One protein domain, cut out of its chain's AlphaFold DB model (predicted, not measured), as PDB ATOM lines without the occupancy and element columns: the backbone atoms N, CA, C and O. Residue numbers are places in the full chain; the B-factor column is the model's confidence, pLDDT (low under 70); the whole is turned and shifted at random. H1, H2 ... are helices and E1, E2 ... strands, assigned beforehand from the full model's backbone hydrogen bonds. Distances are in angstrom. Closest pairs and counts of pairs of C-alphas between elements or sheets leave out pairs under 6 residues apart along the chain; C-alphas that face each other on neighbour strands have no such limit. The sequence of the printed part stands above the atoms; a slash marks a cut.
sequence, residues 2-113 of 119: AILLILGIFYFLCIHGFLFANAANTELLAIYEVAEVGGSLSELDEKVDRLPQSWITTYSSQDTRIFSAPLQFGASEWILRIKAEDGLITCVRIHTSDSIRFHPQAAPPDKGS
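Overview. This is residues 2 to 113 of the 119 residues of an uncharacterized protein of Gimesia maris (UniProt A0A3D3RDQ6). A single four-stranded antiparallel sheet has a long helix, H1, running along one face with residues 21 to 33, while its residues 2 to 9 stick out beyond the rest as a free arm. The short helix H2 covers part of the same face, giving two layers, helices on one face of a sheet, and the last stretch, residues 97 to 113, folds back beside the edge strand E4. The printed part has 112 residues, with two named helices and then four named strands along the chain, H1 H2 E1 E2 E3 E4, and the sheet's order is E1 - E2 - E3 - E4. The class is mixed, helices and strands; the whole is only just loose, close to compact, with a radius of gyration of the C-alphas of 16.0 A, and it spans 60 by 29 by 21 A.

Arrangement. Strands E1, residues 57 to 61, E2, residues 64 to 68, E3, residues 78 to 85, and E4, residues 88 to 96, form a meander, each strand the antiparallel neighbour of the one before. In the hairpin of E1 and E2, N 59 and O 66 are within hydrogen-bond range at 2.8 A. In the hairpin of E2 and E3, N 67 and O 80 are 2.8 A apart. In the hairpin of E3 and E4, N 81 and O 93 are 2.8 A apart. E1 and E4 are the edge strands and are apart. H1, residues 2 to 34, is on the sheet at a height of 5.6 A, over E3 and along the strands, at 9 degrees to E3 on the local plane; its closest C-alphas to E3 are those of Leu 28 and Leu 80, 6.4 A apart. H2, residues 41 to 48, is on the same face at a height of 10.3 A, over E2 and only just over E3, where 3 of its C-alphas fall. The closest C-alphas of H2 and E4 are those of Leu 41 and Leu 88, 5.7 A apart. With its residues 31 to 34 alone, H1 touches H2 at a steep tilt of 50 degrees, opposite ways; their closest C-alphas, of Ile 31 and Val 48, are 6.2 A apart. In H1 and H2 every O i to N i+4 pair is within hydrogen-bond range. Residues 111 to 112 make a short antiparallel pairing with residues 91 to 92 of E4.

Along the chain. E4 is 24.1 A long and ends with C-alpha 96 at (94.940, 105.518, 83.827). E3 is 23.3 A long, E1 13.7 A and E2 13.2 A. H1 is 48.8 A long, from C-alpha 2 at (78.979, 108.442, 115.187) to C-alpha 34 at (99.428, 87.093, 76.326). H2 is 10.4 A long.

Size, cuts and confidence. The C-alphas of Ala 2 and Asp 86 are the two farthest apart, at 59.8 A. Without residues 2 to 9, which stand free, the body spans 48 by 28 by 20 A. The printed part has no cut, and no link is long. The mean pLDDT of the printed part is 89.8; residues 73 to 74, in the link from E2 to E3, are under 70.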
ATOM      1  N   ALA A   2      79.176 108.135 116.615       75.56
ATOM      2  CA  ALA A   2      78.979 108.442 115.187       75.56
ATOM      3  C   ALA A   2      80.290 108.587 114.382       75.56
ATOM      4  O   ALA A   2      80.406 108.037 113.295       75.56
ATOM      5  N   ILE A   3      81.308 109.243 114.950       82.25
ATOM      6  CA  ILE A   3      82.621 109.418 114.301       82.25
ATOM      7  C   ILE A   3      83.316 108.070 114.040       82.25
ATOM      8  O   ILE A   3      83.864 107.868 112.965       82.25
ATOM      9  N   LEU A   4      83.251 107.122 114.981       84.50
ATOM     10  CA  LEU A   4      83.850 105.790 114.812       84.50
ATOM     11  C   LEU A   4      83.117 104.961 113.749       84.50
ATOM     12  O   LEU A   4      83.759 104.232 113.003       84.50
ATOM     13  N   LEU A   5      81.793 105.109 113.643       83.62
ATOM     14  CA  LEU A   5      81.003 104.495 112.572       83.62
ATOM     15  C   LEU A   5      81.374 105.060 111.196       83.62
ATOM     16  O   LEU A   5      81.576 104.292 110.262       83.62
ATOM     17  N   ILE A   6      81.522 106.382 111.079       85.69
ATOM     18  CA  ILE A   6      81.936 107.038 109.829       85.69
ATOM     19  C   ILE A   6      83.345 106.592 109.426       85.69
ATOM     20  O   ILE A   6      83.565 106.232 108.271       85.69
ATOM     21  N   LEU A   7      84.284 106.549 110.377       84.69
ATOM     22  CA  LEU A   7      85.641 106.051 110.135       84.69
ATOM     23  C   LEU A   7      85.641 104.572 109.727       84.69
ATOM     24  O   LEU A   7      86.374 104.199 108.818       84.69
ATOM     25  N   GLY A   8      84.795 103.746 110.351       82.94
ATOM     26  CA  GLY A   8      84.633 102.337 109.993       82.94
ATOM     27  C   GLY A   8      84.104 102.141 108.571       82.94
ATOM     28  O   GLY A   8      84.645 101.322 107.831       82.94
ATOM     29  N   ILE A   9      83.102 102.926 108.158       85.75
ATOM     30  CA  ILE A   9      82.566 102.905 106.787       85.75
ATOM     31  C   ILE A   9      83.638 103.345 105.789       85.75
ATOM     32  O   ILE A   9      83.848 102.676 104.782       85.75
ATOM     33  N   PHE A  10      84.347 104.437 106.077       83.25
ATOM     34  CA  PHE A  10      85.399 104.937 105.196       83.25
ATOM     35  C   PHE A  10      86.528 103.913 105.023       83.25
ATOM     36  O   PHE A  10      86.930 103.611 103.905       83.25
ATOM     37  N   TYR A  11      86.983 103.316 106.126       83.38
ATOM     38  CA  TYR A  11      87.999 102.267 106.106       83.38
ATOM     39  C   TYR A  11      87.553 101.046 105.295       83.38
ATOM     40  O   TYR A  11      88.304 100.551 104.458       83.38
ATOM     41  N   PHE A  12      86.313 100.593 105.499       82.25
ATOM     42  CA  PHE A  12      85.730  99.490 104.740       82.25
ATOM     43  C   PHE A  12      85.700  99.785 103.235       82.25
ATOM     44  O   PHE A  12      86.135  98.951 102.444       82.25
ATOM     45  N   LEU A  13      85.257 100.984 102.840       81.69
ATOM     46  CA  LEU A  13      85.210 101.402 101.436       81.69
ATOM     47  C   LEU A  13      86.606 101.440 100.800       81.69
ATOM     48  O   LEU A  13      86.783 100.908  99.707       81.69
ATOM     49  N   CYS A  14      87.603 102.001 101.490       80.62
ATOM     50  CA  CYS A  14      88.976 102.049 100.986       80.62
ATOM     51  C   CYS A  14      89.594 100.653 100.826       80.62
ATOM     52  O   CYS A  14      90.241 100.387  99.817       80.62
ATOM     53  N   ILE A  15      89.393  99.747 101.790       82.44
ATOM     54  CA  ILE A  15      89.948  98.387 101.700       82.44
ATOM     55  C   ILE A  15      89.292  97.591 100.586       82.44
ATOM     56  O   ILE A  15      89.993  96.956  99.799       82.44
ATOM     57  N   HIS A  16      87.962  97.615 100.509       80.75
ATOM     58  CA  HIS A  16      87.263  96.906  99.446       80.75
ATOM     59  C   HIS A  16      87.647  97.453  98.074       80.75
ATOM     60  O   HIS A  16      87.945  96.659  97.184       80.75
ATOM     61  N   GLY A  17      87.737  98.778  97.932       79.62
ATOM     62  CA  GLY A  17      88.207  99.410  96.703       79.62
ATOM     63  C   GLY A  17      89.618  98.962  96.318       79.62
ATOM     64  O   GLY A  17      89.849  98.580  95.173       79.62
ATOM     65  N   PHE A  18      90.544  98.918  97.280       82.06
ATOM     66  CA  PHE A  18      91.921  98.470  97.049       82.06
ATOM     67  C   PHE A  18      92.014  96.997  96.622       82.06
ATOM     68  O   PHE A  18      92.718  96.672  95.666       82.06
ATOM     69  N   LEU A  19      91.300  96.095  97.303       84.19
ATOM     70  CA  LEU A  19      91.296  94.669  96.960       84.19
ATOM     71  C   LEU A  19      90.712  94.427  95.565       84.19
ATOM     72  O   LEU A  19      91.267  93.648  94.791       84.19
ATOM     73  N   PHE A  20      89.624  95.122  95.237       85.19
ATOM     74  CA  PHE A  20      88.970  95.020  93.937       85.19
ATOM     75  C   PHE A  20      89.866  95.556  92.816       85.19
ATOM     76  O   PHE A  20      90.028  94.896  91.792       85.19
ATOM     77  N   ALA A  21      90.510  96.707  93.030       85.94
ATOM     78  CA  ALA A  21      91.461  97.274  92.080       85.94
ATOM     79  C   ALA A  21      92.645  96.328  91.827       85.94
ATOM     80  O   ALA A  21      93.031  96.129  90.682       85.94
ATOM     81  N   ASN A  22      93.181  95.677  92.864       87.31
ATOM     82  CA  ASN A  22      94.252  94.693  92.688       87.31
ATOM     83  C   ASN A  22      93.798  93.446  91.919       87.31
ATOM     84  O   ASN A  22      94.554  92.942  91.089       87.31
ATOM     85  N   ALA A  23      92.584  92.950  92.174       90.12
ATOM     86  CA  ALA A  23      92.027  91.825  91.427       90.12
ATOM     87  C   ALA A  23      91.851  92.180  89.941       90.12
ATOM     88  O   ALA A  23      92.336  91.448  89.080       90.12
ATOM     89  N   ALA A  24      91.267  93.346  89.645       91.50
ATOM     90  CA  ALA A  24      91.120  93.842  88.279       91.50
ATOM     91  C   ALA A  24      92.480  94.059  87.595       91.50
ATOM     92  O   ALA A  24      92.684  93.605  86.473       91.50
ATOM     93  N   ASN A  25      93.450  94.669  88.284       91.94
ATOM     94  CA  ASN A  25      94.802  94.853  87.755       91.94
ATOM     95  C   ASN A  25      95.476  93.510  87.451       91.94
ATOM     96  O   ASN A  25      96.166  93.398  86.447       91.94
ATOM     97  N   THR A  26      95.250  92.479  88.271       93.06
ATOM     98  CA  THR A  26      95.774  91.127  88.015       93.06
ATOM     99  C   THR A  26      95.183  90.529  86.735       93.06
ATOM    100  O   THR A  26      95.923  89.968  85.931       93.06
ATOM    101  N   GLU A  27      93.876  90.687  86.499       95.12
ATOM    102  CA  GLU A  27      93.232  90.249  85.248       95.12
ATOM    103  C   GLU A  27      93.765  91.029  84.031       95.12
ATOM    104  O   GLU A  27      94.111  90.428  83.014       95.12
ATOM    105  N   LEU A  28      93.930  92.354  84.150       95.56
ATOM    106  CA  LEU A  28      94.541  93.178  83.097       95.56
ATOM    107  C   LEU A  28      95.978  92.741  82.788       95.56
ATOM    108  O   LEU A  28      96.371  92.702  81.622       95.56
ATOM    109  N   LEU A  29      96.764  92.397  83.810       95.69
ATOM    110  CA  LEU A  29      98.132  91.916  83.633       95.69
ATOM    111  C   LEU A  29      98.174  90.564  82.915       95.69
ATOM    112  O   LEU A  29      98.996  90.396  82.019       95.69
ATOM    113  N   ALA A  30      97.258  89.644  83.221       96.44
ATOM    114  CA  ALA A  30      97.168  88.366  82.512       96.44
ATOM    115  C   ALA A  30      96.877  88.559  81.010       96.44
ATOM    116  O   ALA A  30      97.491  87.907  80.166       96.44
ATOM    117  N   ILE A  31      95.988  89.498  80.661       96.94
ATOM    118  CA  ILE A  31      95.716  89.856  79.259       96.94
ATOM    119  C   ILE A  31      96.943  90.518  78.623       96.94
ATOM    120  O   ILE A  31      97.318  90.197  77.494       96.94
ATOM    121  N   TYR A  32      97.594  91.432  79.343       97.06
ATOM    122  CA  TYR A  32      98.815  92.084  78.880       97.06
ATOM    123  C   TYR A  32      99.919  91.064  78.573       97.06
ATOM    124  O   TYR A  32     100.623  91.221  77.577       97.06
ATOM    125  N   GLU A  33     100.086  90.029  79.398       96.56
ATOM    126  CA  GLU A  33     101.116  89.001  79.221       96.56
ATOM    127  C   GLU A  33     100.947  88.237  77.908       96.56
ATOM    128  O   GLU A  33     101.924  88.093  77.175       96.56
ATOM    129  N   VAL A  34      99.718  87.834  77.568       97.00
ATOM    130  CA  VAL A  34      99.428  87.093  76.326       97.00
ATOM    131  C   VAL A  34      99.383  87.974  75.074       97.00
ATOM    132  O   VAL A  34      99.421  87.454  73.958       97.00
ATOM    133  N   ALA A  35      99.294  89.297  75.239       96.31
ATOM    134  CA  ALA A  35      99.303  90.251  74.140       96.31
ATOM    135  C   ALA A  35     100.732  90.522  73.654       96.31
ATOM    136  O   ALA A  35     101.537  91.183  74.319       96.31
ATOM    137  N   GLU A  36     101.048  90.027  72.461       95.75
ATOM    138  CA  GLU A  36     102.368  90.150  71.847       95.75
ATOM    139  C   GLU A  36     102.315  91.045  70.610       95.75
ATOM    140  O   GLU A  36     101.441  90.903  69.758       95.75
ATOM    141  N   VAL A  37     103.270  91.969  70.498       96.50
ATOM    142  CA  VAL A  37     103.410  92.826  69.312       96.50
ATOM    143  C   VAL A  37     103.821  91.970  68.116       96.50
ATOM    144  O   VAL A  37     104.726  91.146  68.222       96.50
ATOM    145  N   GLY A  38     103.151  92.170  66.982       95.81
ATOM    146  CA  GLY A  38     103.248  91.324  65.793       95.81
ATOM    147  C   GLY A  38     102.358  90.076  65.841       95.81
ATOM    148  O   GLY A  38     102.223  89.405  64.821       95.81
ATOM    149  N   GLY A  39     101.733  89.771  66.984       96.12
ATOM    150  CA  GLY A  39     100.745  88.702  67.108       96.12
ATOM    151  C   GLY A  39      99.408  89.064  66.458       96.12
ATOM    152  O   GLY A  39      99.084  90.241  66.289       96.12
ATOM    153  N   SER A  40      98.614  88.050  66.105       96.88
ATOM    154  CA  SER A  40      97.273  88.252  65.547       96.88
ATOM    155  C   SER A  40      96.291  88.741  66.612       96.88
ATOM    156  O   SER A  40      96.205  88.170  67.703       96.88
ATOM    157  N   LEU A  41      95.482  89.748  66.271       96.38
ATOM    158  CA  LEU A  41      94.405  90.230  67.134       96.38
ATOM    159  C   LEU A  41      93.323  89.159  67.355       96.38
ATOM    160  O   LEU A  41      92.776  89.068  68.447       96.38
ATOM    161  N   SER A  42      93.048  88.315  66.357       95.88
ATOM    162  CA  SER A  42      92.070  87.229  66.510       95.88
ATOM    163  C   SER A  42      92.570  86.138  67.457       95.88
ATOM    164  O   SER A  42      91.808  85.613  68.259       95.88
ATOM    165  N   GLU A  43      93.863  85.813  67.393       96.62
ATOM    166  CA  GLU A  43      94.478  84.839  68.301       96.62
ATOM    167  C   GLU A  43      94.517  85.378  69.737       96.62
ATOM    168  O   GLU A  43      94.324  84.627  70.694       96.62
ATOM    169  N   LEU A  44      94.738  86.687  69.897       96.75
ATOM    170  CA  LEU A  44      94.603  87.345  71.189       96.75
ATOM    171  C   LEU A  44      93.188  87.181  71.745       96.75
ATOM    172  O   LEU A  44      93.063  86.776  72.897       96.75
ATOM    173  N   ASP A  45      92.152  87.464  70.953       96.00
ATOM    174  CA  ASP A  45      90.759  87.331  71.394       96.00
ATOM    175  C   ASP A  45      90.472  85.900  71.892       96.00
ATOM    176  O   ASP A  45      89.965  85.718  72.998       96.00
ATOM    177  N   GLU A  46      90.925  84.875  71.160       96.31
ATOM    178  CA  GLU A  46      90.791  83.471  71.580       96.31
ATOM    179  C   GLU A  46      91.514  83.147  72.898       96.31
ATOM    180  O   GLU A  46      91.049  82.308  73.680       96.31
ATOM    181  N   LYS A  47      92.678  83.762  73.145       96.25
ATOM    182  CA  LYS A  47      93.422  83.601  74.404       96.25
ATOM    183  C   LYS A  47      92.708  84.313  75.547       96.25
ATOM    184  O   LYS A  47      92.585  83.739  76.628       96.25
ATOM    185  N   VAL A  48      92.223  85.530  75.306       95.50
ATOM    186  CA  VAL A  48      91.529  86.364  76.294       95.50
ATOM    187  C   VAL A  48      90.221  85.726  76.748       95.50
ATOM    188  O   VAL A  48      89.947  85.711  77.946       95.50
ATOM    189  N   ASP A  49      89.471  85.094  75.845       94.50
ATOM    190  CA  ASP A  49      88.228  84.379  76.171       94.50
ATOM    191  C   ASP A  49      88.416  83.239  77.190       94.50
ATOM    192  O   ASP A  49      87.459  82.800  77.829       94.50
ATOM    193  N   ARG A  50      89.651  82.752  77.368       94.88
ATOM    194  CA  ARG A  50      89.993  81.699  78.340       94.88
ATOM    195  C   ARG A  50      90.484  82.248  79.680       94.88
ATOM    196  O   ARG A  50      90.697  81.463  80.605       94.88
ATOM    197  N   LEU A  51      90.702  83.557  79.784       94.00
ATOM    198  CA  LEU A  51      91.183  84.206  80.999       94.00
ATOM    199  C   LEU A  51      90.017  84.630  81.907       94.00
ATOM    200  O   LEU A  51      88.911  84.882  81.426       94.00
ATOM    201  N   PRO A  52      90.243  84.739  83.229       90.44
ATOM    202  CA  PRO A  52      89.279  85.351  84.135       90.44
ATOM    203  C   PRO A  52      89.073  86.829  83.780       90.44
ATOM    204  O   PRO A  52      90.043  87.566  83.619       90.44
ATOM    205  N   GLN A  53      87.812  87.248  83.670       88.62
ATOM    206  CA  GLN A  53      87.421  88.634  83.373       88.62
ATOM    207  C   GLN A  53      86.278  89.085  84.300       88.62
ATOM    208  O   GLN A  53      85.322  89.729  83.875       88.62
ATOM    209  N   SER A  54      86.306  88.660  85.567       91.50
ATOM    210  CA  SER A  54      85.191  88.898  86.501       91.50
ATOM    211  C   SER A  54      85.177  90.325  87.048       91.50
ATOM    212  O   SER A  54      84.157  90.775  87.572       91.50
ATOM    213  N   TRP A  55      86.308  91.025  86.952       88.88
ATOM    214  CA  TRP A  55      86.537  92.316  87.593       88.88
ATOM    215  C   TRP A  55      86.843  93.434  86.598       88.88
ATOM    216  O   TRP A  55      87.111  94.557  87.025       88.88
ATOM    217  N   ILE A  56      86.794  93.152  85.297       93.06
ATOM    218  CA  ILE A  56      87.090  94.106  84.226       93.06
ATOM    219  C   ILE A  56      85.911  94.239  83.263       93.06
ATOM    220  O   ILE A  56      85.061  93.360  83.142       93.06
ATOM    221  N   THR A  57      85.869  95.361  82.559       92.69
ATOM    222  CA  THR A  57      84.967  95.581  81.431       92.69
ATOM    223  C   THR A  57      85.755  95.572  80.132       92.69
ATOM    224  O   THR A  57      86.886  96.056  80.082       92.69
ATOM    225  N   THR A  58      85.136  95.045  79.077       93.75
ATOM    226  CA  THR A  58      85.765  94.892  77.764       93.75
ATOM    227  C   THR A  58      85.021  95.719  76.727       93.75
ATOM    228  O   THR A  58      83.792  95.695  76.650       93.75
ATOM    229  N   TYR A  59      85.775  96.438  75.906       93.69
ATOM    230  CA  TYR A  59      85.292  97.126  74.721       93.69
ATOM    231  C   TYR A  59      86.151  96.734  73.520       93.69
ATOM    232  O   TYR A  59      87.375  96.872  73.538       93.69
ATOM    233  N   SER A  60      85.489  96.290  72.455       92.56
ATOM    234  CA  SER A  60      86.137  95.832  71.229       92.56
ATOM    235  C   SER A  60      85.642  96.647  70.038       92.56
ATOM    236  O   SER A  60      84.441  96.797  69.827       92.56
ATOM    237  N   SER A  61      86.584  97.159  69.252       92.06
ATOM    238  CA  SER A  61      86.378  97.784  67.941       92.06
ATOM    239  C   SER A  61      87.260  97.070  66.915       92.06
ATOM    240  O   SER A  61      88.132  96.314  67.314       92.06
ATOM    241  N   GLN A  62      87.076  97.283  65.614       91.31
ATOM    242  CA  GLN A  62      87.784  96.543  64.557       91.31
ATOM    243  C   GLN A  62      89.286  96.342  64.851       91.31
ATOM    244  O   GLN A  62      89.737  95.204  64.952       91.31
ATOM    245  N   ASP A  63      89.999  97.432  65.137       93.19
ATOM    246  CA  ASP A  63      91.458  97.444  65.307       93.19
ATOM    247  C   ASP A  63      91.899  97.765  66.743       93.19
ATOM    248  O   ASP A  63      93.031  98.176  67.008       93.19
ATOM    249  N   THR A  64      90.986  97.678  67.711       93.62
ATOM    250  CA  THR A  64      91.282  98.065  69.095       93.62
ATOM    251  C   THR A  64      90.556  97.178  70.096       93.62
ATOM    252  O   THR A  64      89.374  96.864  69.944       93.62
ATOM    253  N   ARG A  65      91.259  96.811  71.165       95.75
ATOM    254  CA  ARG A  65      90.682  96.222  72.376       95.75
ATOM    255  C   ARG A  65      91.005  97.122  73.556       95.75
ATOM    256  O   ARG A  65      92.125  97.618  73.684       95.75
ATOM    257  N   ILE A  66      90.011  97.364  74.393       95.25
ATOM    258  CA  ILE A  66      90.146  98.135  75.623       95.25
ATOM    259  C   ILE A  66      89.586  97.285  76.749       95.25
ATOM    260  O   ILE A  66      88.448  96.829  76.674       95.25
ATOM    261  N   PHE A  67      90.382  97.117  77.794       95.38
ATOM    262  CA  PHE A  67      89.989  96.460  79.027       95.38
ATOM    263  C   PHE A  67      90.177  97.453  80.166       95.38
ATOM    264  O   PHE A  67      91.238  98.069  80.276       95.38
ATOM    265  N   SER A  68      89.161  97.635  80.998       92.44
ATOM    266  CA  SER A  68      89.190  98.617  82.085       92.44
ATOM    267  C   SER A  68      88.780  98.007  83.413       92.44
ATOM    268  O   SER A  68      87.792  97.280  83.494       92.44
ATOM    269  N   ALA A  69      89.521  98.353  84.464       88.25
ATOM    270  CA  ALA A  69      89.072  98.154  85.833       88.25
ATOM    271  C   ALA A  69      87.962  99.175  86.170       88.25
ATOM    272  O   ALA A  69      88.037 100.317  85.712       88.25
ATOM    273  N   PRO A  70      86.935  98.807  86.954       79.88
ATOM    274  CA  PRO A  70      85.889  99.736  87.369       79.88
ATOM    275  C   PRO A  70      86.388 100.756  88.397       79.88
ATOM    276  O   PRO A  70      87.348 100.500  89.127       79.88
ATOM    277  N   LEU A  71      85.659 101.870  88.516       77.06
ATOM    278  CA  LEU A  71      85.950 102.938  89.472       77.06
ATOM    279  C   LEU A  71      85.856 102.435  90.903       77.06
ATOM    280  O   LEU A  71      84.792 102.013  91.358       77.06
ATOM    281  N   GLN A  72      86.966 102.533  91.629       78.00
ATOM    282  CA  GLN A  72      87.039 102.158  93.033       78.00
ATOM    283  C   GLN A  72      87.554 103.314  93.877       78.00
ATOM    284  O   GLN A  72      88.494 104.026  93.518       78.00
ATOM    285  N   PHE A  73      86.932 103.502  95.038       69.38
ATOM    286  CA  PHE A  73      87.279 104.596  95.932       69.38
ATOM    287  C   PHE A  73      88.705 104.418  96.474       69.38
ATOM    288  O   PHE A  73      89.002 103.435  97.152       69.38
ATOM    289  N   GLY A  74      89.582 105.387  96.195       66.19
ATOM    290  CA  GLY A  74      90.974 105.372  96.654       66.19
ATOM    291  C   GLY A  74      91.947 104.559  95.791       66.19
ATOM    292  O   GLY A  74      93.071 104.338  96.234       66.19
ATOM    293  N   ALA A  75      91.557 104.136  94.582       71.81
ATOM    294  CA  ALA A  75      92.438 103.437  93.646       71.81
ATOM    295  C   ALA A  75      92.441 104.102  92.260       71.81
ATOM    296  O   ALA A  75      91.419 104.604  91.799       71.81
ATOM    297  N   SER A  76      93.598 104.096  91.592       73.12
ATOM    298  CA  SER A  76      93.712 104.549  90.202       73.12
ATOM    299  C   SER A  76      93.182 103.476  89.257       73.12
ATOM    300  O   SER A  76      93.655 102.340  89.293       73.12
ATOM    301  N   GLU A  77      92.237 103.836  88.393       84.81
ATOM    302  CA  GLU A  77      91.669 102.923  87.399       84.81
ATOM    303  C   GLU A  77      92.681 102.635  86.299       84.81
ATOM    304  O   GLU A  77      93.116 103.551  85.599       84.81
ATOM    305  N   TRP A  78      93.055 101.370  86.133       91.88
ATOM    306  CA  TRP A  78      93.908 100.955  85.028       91.88
ATOM    307  C   TRP A  78      93.065 100.614  83.807       91.88
ATOM    308  O   TRP A  78      92.007  99.986  83.897       91.88
ATOM    309  N   ILE A  79      93.580 101.013  82.651       94.19
ATOM    310  CA  ILE A  79      93.019 100.729  81.341       94.19
ATOM    311  C   ILE A  79      94.125 100.105  80.498       94.19
ATOM    312  O   ILE A  79      95.129 100.752  80.198       94.19
ATOM    313  N   LEU A  80      93.926  98.853  80.101       95.88
ATOM    314  CA  LEU A  80      94.736  98.180  79.098       95.88
ATOM    315  C   LEU A  80      94.151  98.483  77.721       95.88
ATOM    316  O   LEU A  80      92.999  98.164  77.433       95.88
ATOM    317  N   ARG A  81      94.959  99.080  76.853       95.38
ATOM    318  CA  ARG A  81      94.607  99.357  75.463       95.38
ATOM    319  C   ARG A  81      95.542  98.600  74.538       95.38
ATOM    320  O   ARG A  81      96.761  98.701  74.652       95.38
ATOM    321  N   ILE A  82      94.944  97.898  73.589       96.12
ATOM    322  CA  ILE A  82      95.634  97.125  72.567       96.12
ATOM    323  C   ILE A  82      95.180  97.656  71.218       96.12
ATOM    324  O   ILE A  82      93.980  97.708  70.951       96.12
ATOM    325  N   LYS A  83      96.130  98.090  70.395       95.62
ATOM    326  CA  LYS A  83      95.884  98.512  69.016       95.62
ATOM    327  C   LYS A  83      96.479  97.488  68.065       95.62
ATOM    328  O   LYS A  83      97.556  96.945  68.331       95.62
ATOM    329  N   ALA A  84      95.785  97.270  66.963       95.19
ATOM    330  CA  ALA A  84      96.265  96.494  65.842       95.19
ATOM    331  C   ALA A  84      96.218  97.326  64.560       95.19
ATOM    332  O   ALA A  84      95.478  98.300  64.473       95.19
ATOM    333  N   GLU A  85      97.006  96.928  63.576       94.62
ATOM    334  CA  GLU A  85      96.939  97.410  62.199       94.62
ATOM    335  C   GLU A  85      96.999  96.178  61.299       94.62
ATOM    336  O   GLU A  85      97.777  95.258  61.559       94.62
ATOM    337  N   ASP A  86      96.116  96.104  60.301       94.00
ATOM    338  CA  ASP A  86      95.974  94.934  59.420       94.00
ATOM    339  C   ASP A  86      95.820  93.599  60.184       94.00
ATOM    340  O   ASP A  86      96.303  92.546  59.769       94.00
ATOM    341  N   GLY A  87      95.140  93.641  61.337       93.38
ATOM    342  CA  GLY A  87      94.915  92.479  62.203       93.38
ATOM    343  C   GLY A  87      96.118  92.055  63.055       93.38
ATOM    344  O   GLY A  87      96.006  91.076  63.793       93.38
ATOM    345  N   LEU A  88      97.237  92.782  63.005       96.81
ATOM    346  CA  LEU A  88      98.438  92.515  63.797       96.81
ATOM    347  C   LEU A  88      98.600  93.544  64.910       96.81
ATOM    348  O   LEU A  88      98.495  94.746  64.683       96.81
ATOM    349  N   ILE A  89      98.889  93.085  66.121       96.75
ATOM    350  CA  ILE A  89      99.040  93.946  67.295       96.75
ATOM    351  C   ILE A  89     100.274  94.839  67.126       96.75
ATOM    352  O   ILE A  89     101.395  94.349  67.006       96.75
ATOM    353  N   THR A  90     100.084  96.155  67.182       95.88
ATOM    354  CA  THR A  90     101.160  97.153  67.049       95.88
ATOM    355  C   THR A  90     101.513  97.821  68.375       95.88
ATOM    356  O   THR A  90     102.647  98.265  68.570       95.88
ATOM    357  N   CYS A  91     100.560  97.875  69.307       95.38
ATOM    358  CA  CYS A  91     100.734  98.506  70.610       95.38
ATOM    359  C   CYS A  91      99.912  97.787  71.683       95.38
ATOM    360  O   CYS A  91      98.724  97.527  71.494       95.38
ATOM    361  N   VAL A  92     100.536  97.541  72.835       96.69
ATOM    362  CA  VAL A  92      99.887  97.066  74.065       96.69
ATOM    363  C   VAL A  92     100.324  97.994  75.184       96.69
ATOM    364  O   VAL A  92     101.518  98.110  75.454       96.69
ATOM    365  N   ARG A  93      99.383  98.663  75.844       95.12
ATOM    366  CA  ARG A  93      99.725  99.645  76.872       95.12
ATOM    367  C   ARG A  93      98.748  99.694  78.022       95.12
ATOM    368  O   ARG A  93      97.550  99.529  77.815       95.12
ATOM    369  N   ILE A  94      99.255 100.030  79.201       94.75
ATOM    370  CA  ILE A  94      98.429 100.302  80.376       94.75
ATOM    371  C   ILE A  94      98.548 101.784  80.725       94.75
ATOM    372  O   ILE A  94      99.647 102.333  80.825       94.75
ATOM    373  N   HIS A  95      97.404 102.435  80.898       92.25
ATOM    374  CA  HIS A  95      97.307 103.834  81.304       92.25
ATOM    375  C   HIS A  95      96.194 104.024  82.342       92.25
ATOM    376  O   HIS A  95      95.427 103.094  82.592       92.25
ATOM    377  N   THR A  96      96.086 105.205  82.954       88.31
ATOM    378  CA  THR A  96      94.940 105.518  83.827       88.31
ATOM    379  C   THR A  96      93.768 106.123  83.061       88.31
ATOM    380  O   THR A  96      93.932 106.610  81.936       88.31
ATOM    381  N   SER A  97      92.576 106.107  83.660       82.94
ATOM    382  CA  SER A  97      91.397 106.784  83.098       82.94
ATOM    383  C   SER A  97      91.576 108.297  82.968       82.94
ATOM    384  O   SER A  97      91.120 108.874  81.982       82.94
ATOM    385  N   ASP A  98      92.322 108.919  83.886       79.31
ATOM    386  CA  ASP A  98      92.615 110.357  83.866       79.31
ATOM    387  C   ASP A  98      93.358 110.793  82.595       79.31
ATOM    388  O   ASP A  98      93.176 111.906  82.097       79.31
ATOM    389  N   SER A  99      94.245 109.940  82.072       80.00
ATOM    390  CA  SER A  99      94.997 110.258  80.866       80.00
ATOM    391  C   SER A  99      95.603 109.033  80.203       80.00
ATOM    392  O   SER A  99      96.369 108.288  80.808       80.00
ATOM    393  N   ILE A 100      95.436 108.950  78.881       80.88
ATOM    394  CA  ILE A 100      96.172 108.005  78.030       80.88
ATOM    395  C   ILE A 100      97.699 108.205  78.085       80.88
ATOM    396  O   ILE A 100      98.461 107.352  77.643       80.88
ATOM    397  N   ARG A 101      98.176 109.352  78.582       80.62
ATOM    398  CA  ARG A 101      99.611 109.637  78.734       80.62
ATOM    399  C   ARG A 101     100.160 109.196  80.085       80.62
ATOM    400  O   ARG A 101     101.376 109.113  80.227       80.62
ATOM    401  N   PHE A 102      99.296 108.954  81.065       86.25
ATOM    402  CA  PHE A 102      99.727 108.613  82.407       86.25
ATOM    403  C   PHE A 102      99.855 107.099  82.539       86.25
ATOM    404  O   PHE A 102      98.868 106.367  82.496       86.25
ATOM    405  N   HIS A 103     101.094 106.645  82.691       88.19
ATOM    406  CA  HIS A 103     101.422 105.250  82.934       88.19
ATOM    407  C   HIS A 103     101.458 104.987  84.449       88.19
ATOM    408  O   HIS A 103     102.223 105.661  85.149       88.19
ATOM    409  N   PRO A 104     100.656 104.048  84.988       88.38
ATOM    410  CA  PRO A 104     100.722 103.708  86.402       88.38
ATOM    411  C   PRO A 104     102.116 103.209  86.786       88.38
ATOM    412  O   PRO A 104     102.683 102.364  86.104       88.38
ATOM    413  N   GLN A 105     102.649 103.661  87.921       88.06
ATOM    414  CA  GLN A 105     104.009 103.305  88.348       88.06
ATOM    415  C   GLN A 105     104.232 101.791  88.522       88.06
ATOM    416  O   GLN A 105     105.349 101.315  88.350       88.06
ATOM    417  N   ALA A 106     103.187 101.046  88.894       87.69
ATOM    418  CA  ALA A 106     103.263  99.602  89.098       87.69
ATOM    419  C   ALA A 106     102.916  98.782  87.839       87.69
ATOM    420  O   ALA A 106     102.963  97.555  87.899       87.69
ATOM    421  N   ALA A 107     102.537  99.425  86.729       90.88
ATOM    422  CA  ALA A 107     102.240  98.726  85.485       90.88
ATOM    423  C   ALA A 107     103.540  98.338  84.746       90.88
ATOM    424  O   ALA A 107     104.561  99.015  84.883       90.88
ATOM    425  N   PRO A 108     103.537  97.235  83.975       93.44
ATOM    426  CA  PRO A 108     104.644  96.872  83.098       93.44
ATOM    427  C   PRO A 108     104.765  97.868  81.936       93.44
ATOM    428  O   PRO A 108     103.754  98.427  81.519       93.44
ATOM    429  N   PRO A 109     105.965  98.053  81.358       93.88
ATOM    430  CA  PRO A 109     106.185  99.017  80.283       93.88
ATOM    431  C   PRO A 109     105.331  98.733  79.040       93.88
ATOM    432  O   PRO A 109     105.005  97.587  78.734       93.88
ATOM    433  N   ASP A 110     105.001  99.776  78.283       93.94
ATOM    434  CA  ASP A 110     104.263  99.641  77.023       93.94
ATOM    435  C   ASP A 110     105.036  98.745  76.022       93.94
ATOM    436  O   ASP A 110     106.263  98.827  75.909       93.94
ATOM    437  N   LYS A 111     104.322  97.884  75.280       95.12
ATOM    438  CA  LYS A 111     104.890  97.067  74.194       95.12
ATOM    439  C   LYS A 111     104.613  97.738  72.850       95.12
ATOM    440  O   LYS A 111     103.470  98.089  72.557       95.12
ATOM    441  N   GLY A 112     105.634  97.814  71.996       90.94
ATOM    442  CA  GLY A 112     105.498  98.267  70.609       90.94
ATOM    443  C   GLY A 112     105.467  99.787  70.443       90.94
ATOM    444  O   GLY A 112     105.851 100.541  71.338       90.94
ATOM    445  N   SER A 113     105.044 100.247  69.266       84.50
ATOM    446  CA  SER A 113     104.997 101.671  68.916       84.50
ATOM    447  C   SER A 113     103.621 102.256  69.219       84.50
ATOM    448  O   SER A 113     102.757 102.374  68.353       84.50
TER     449      SER A 113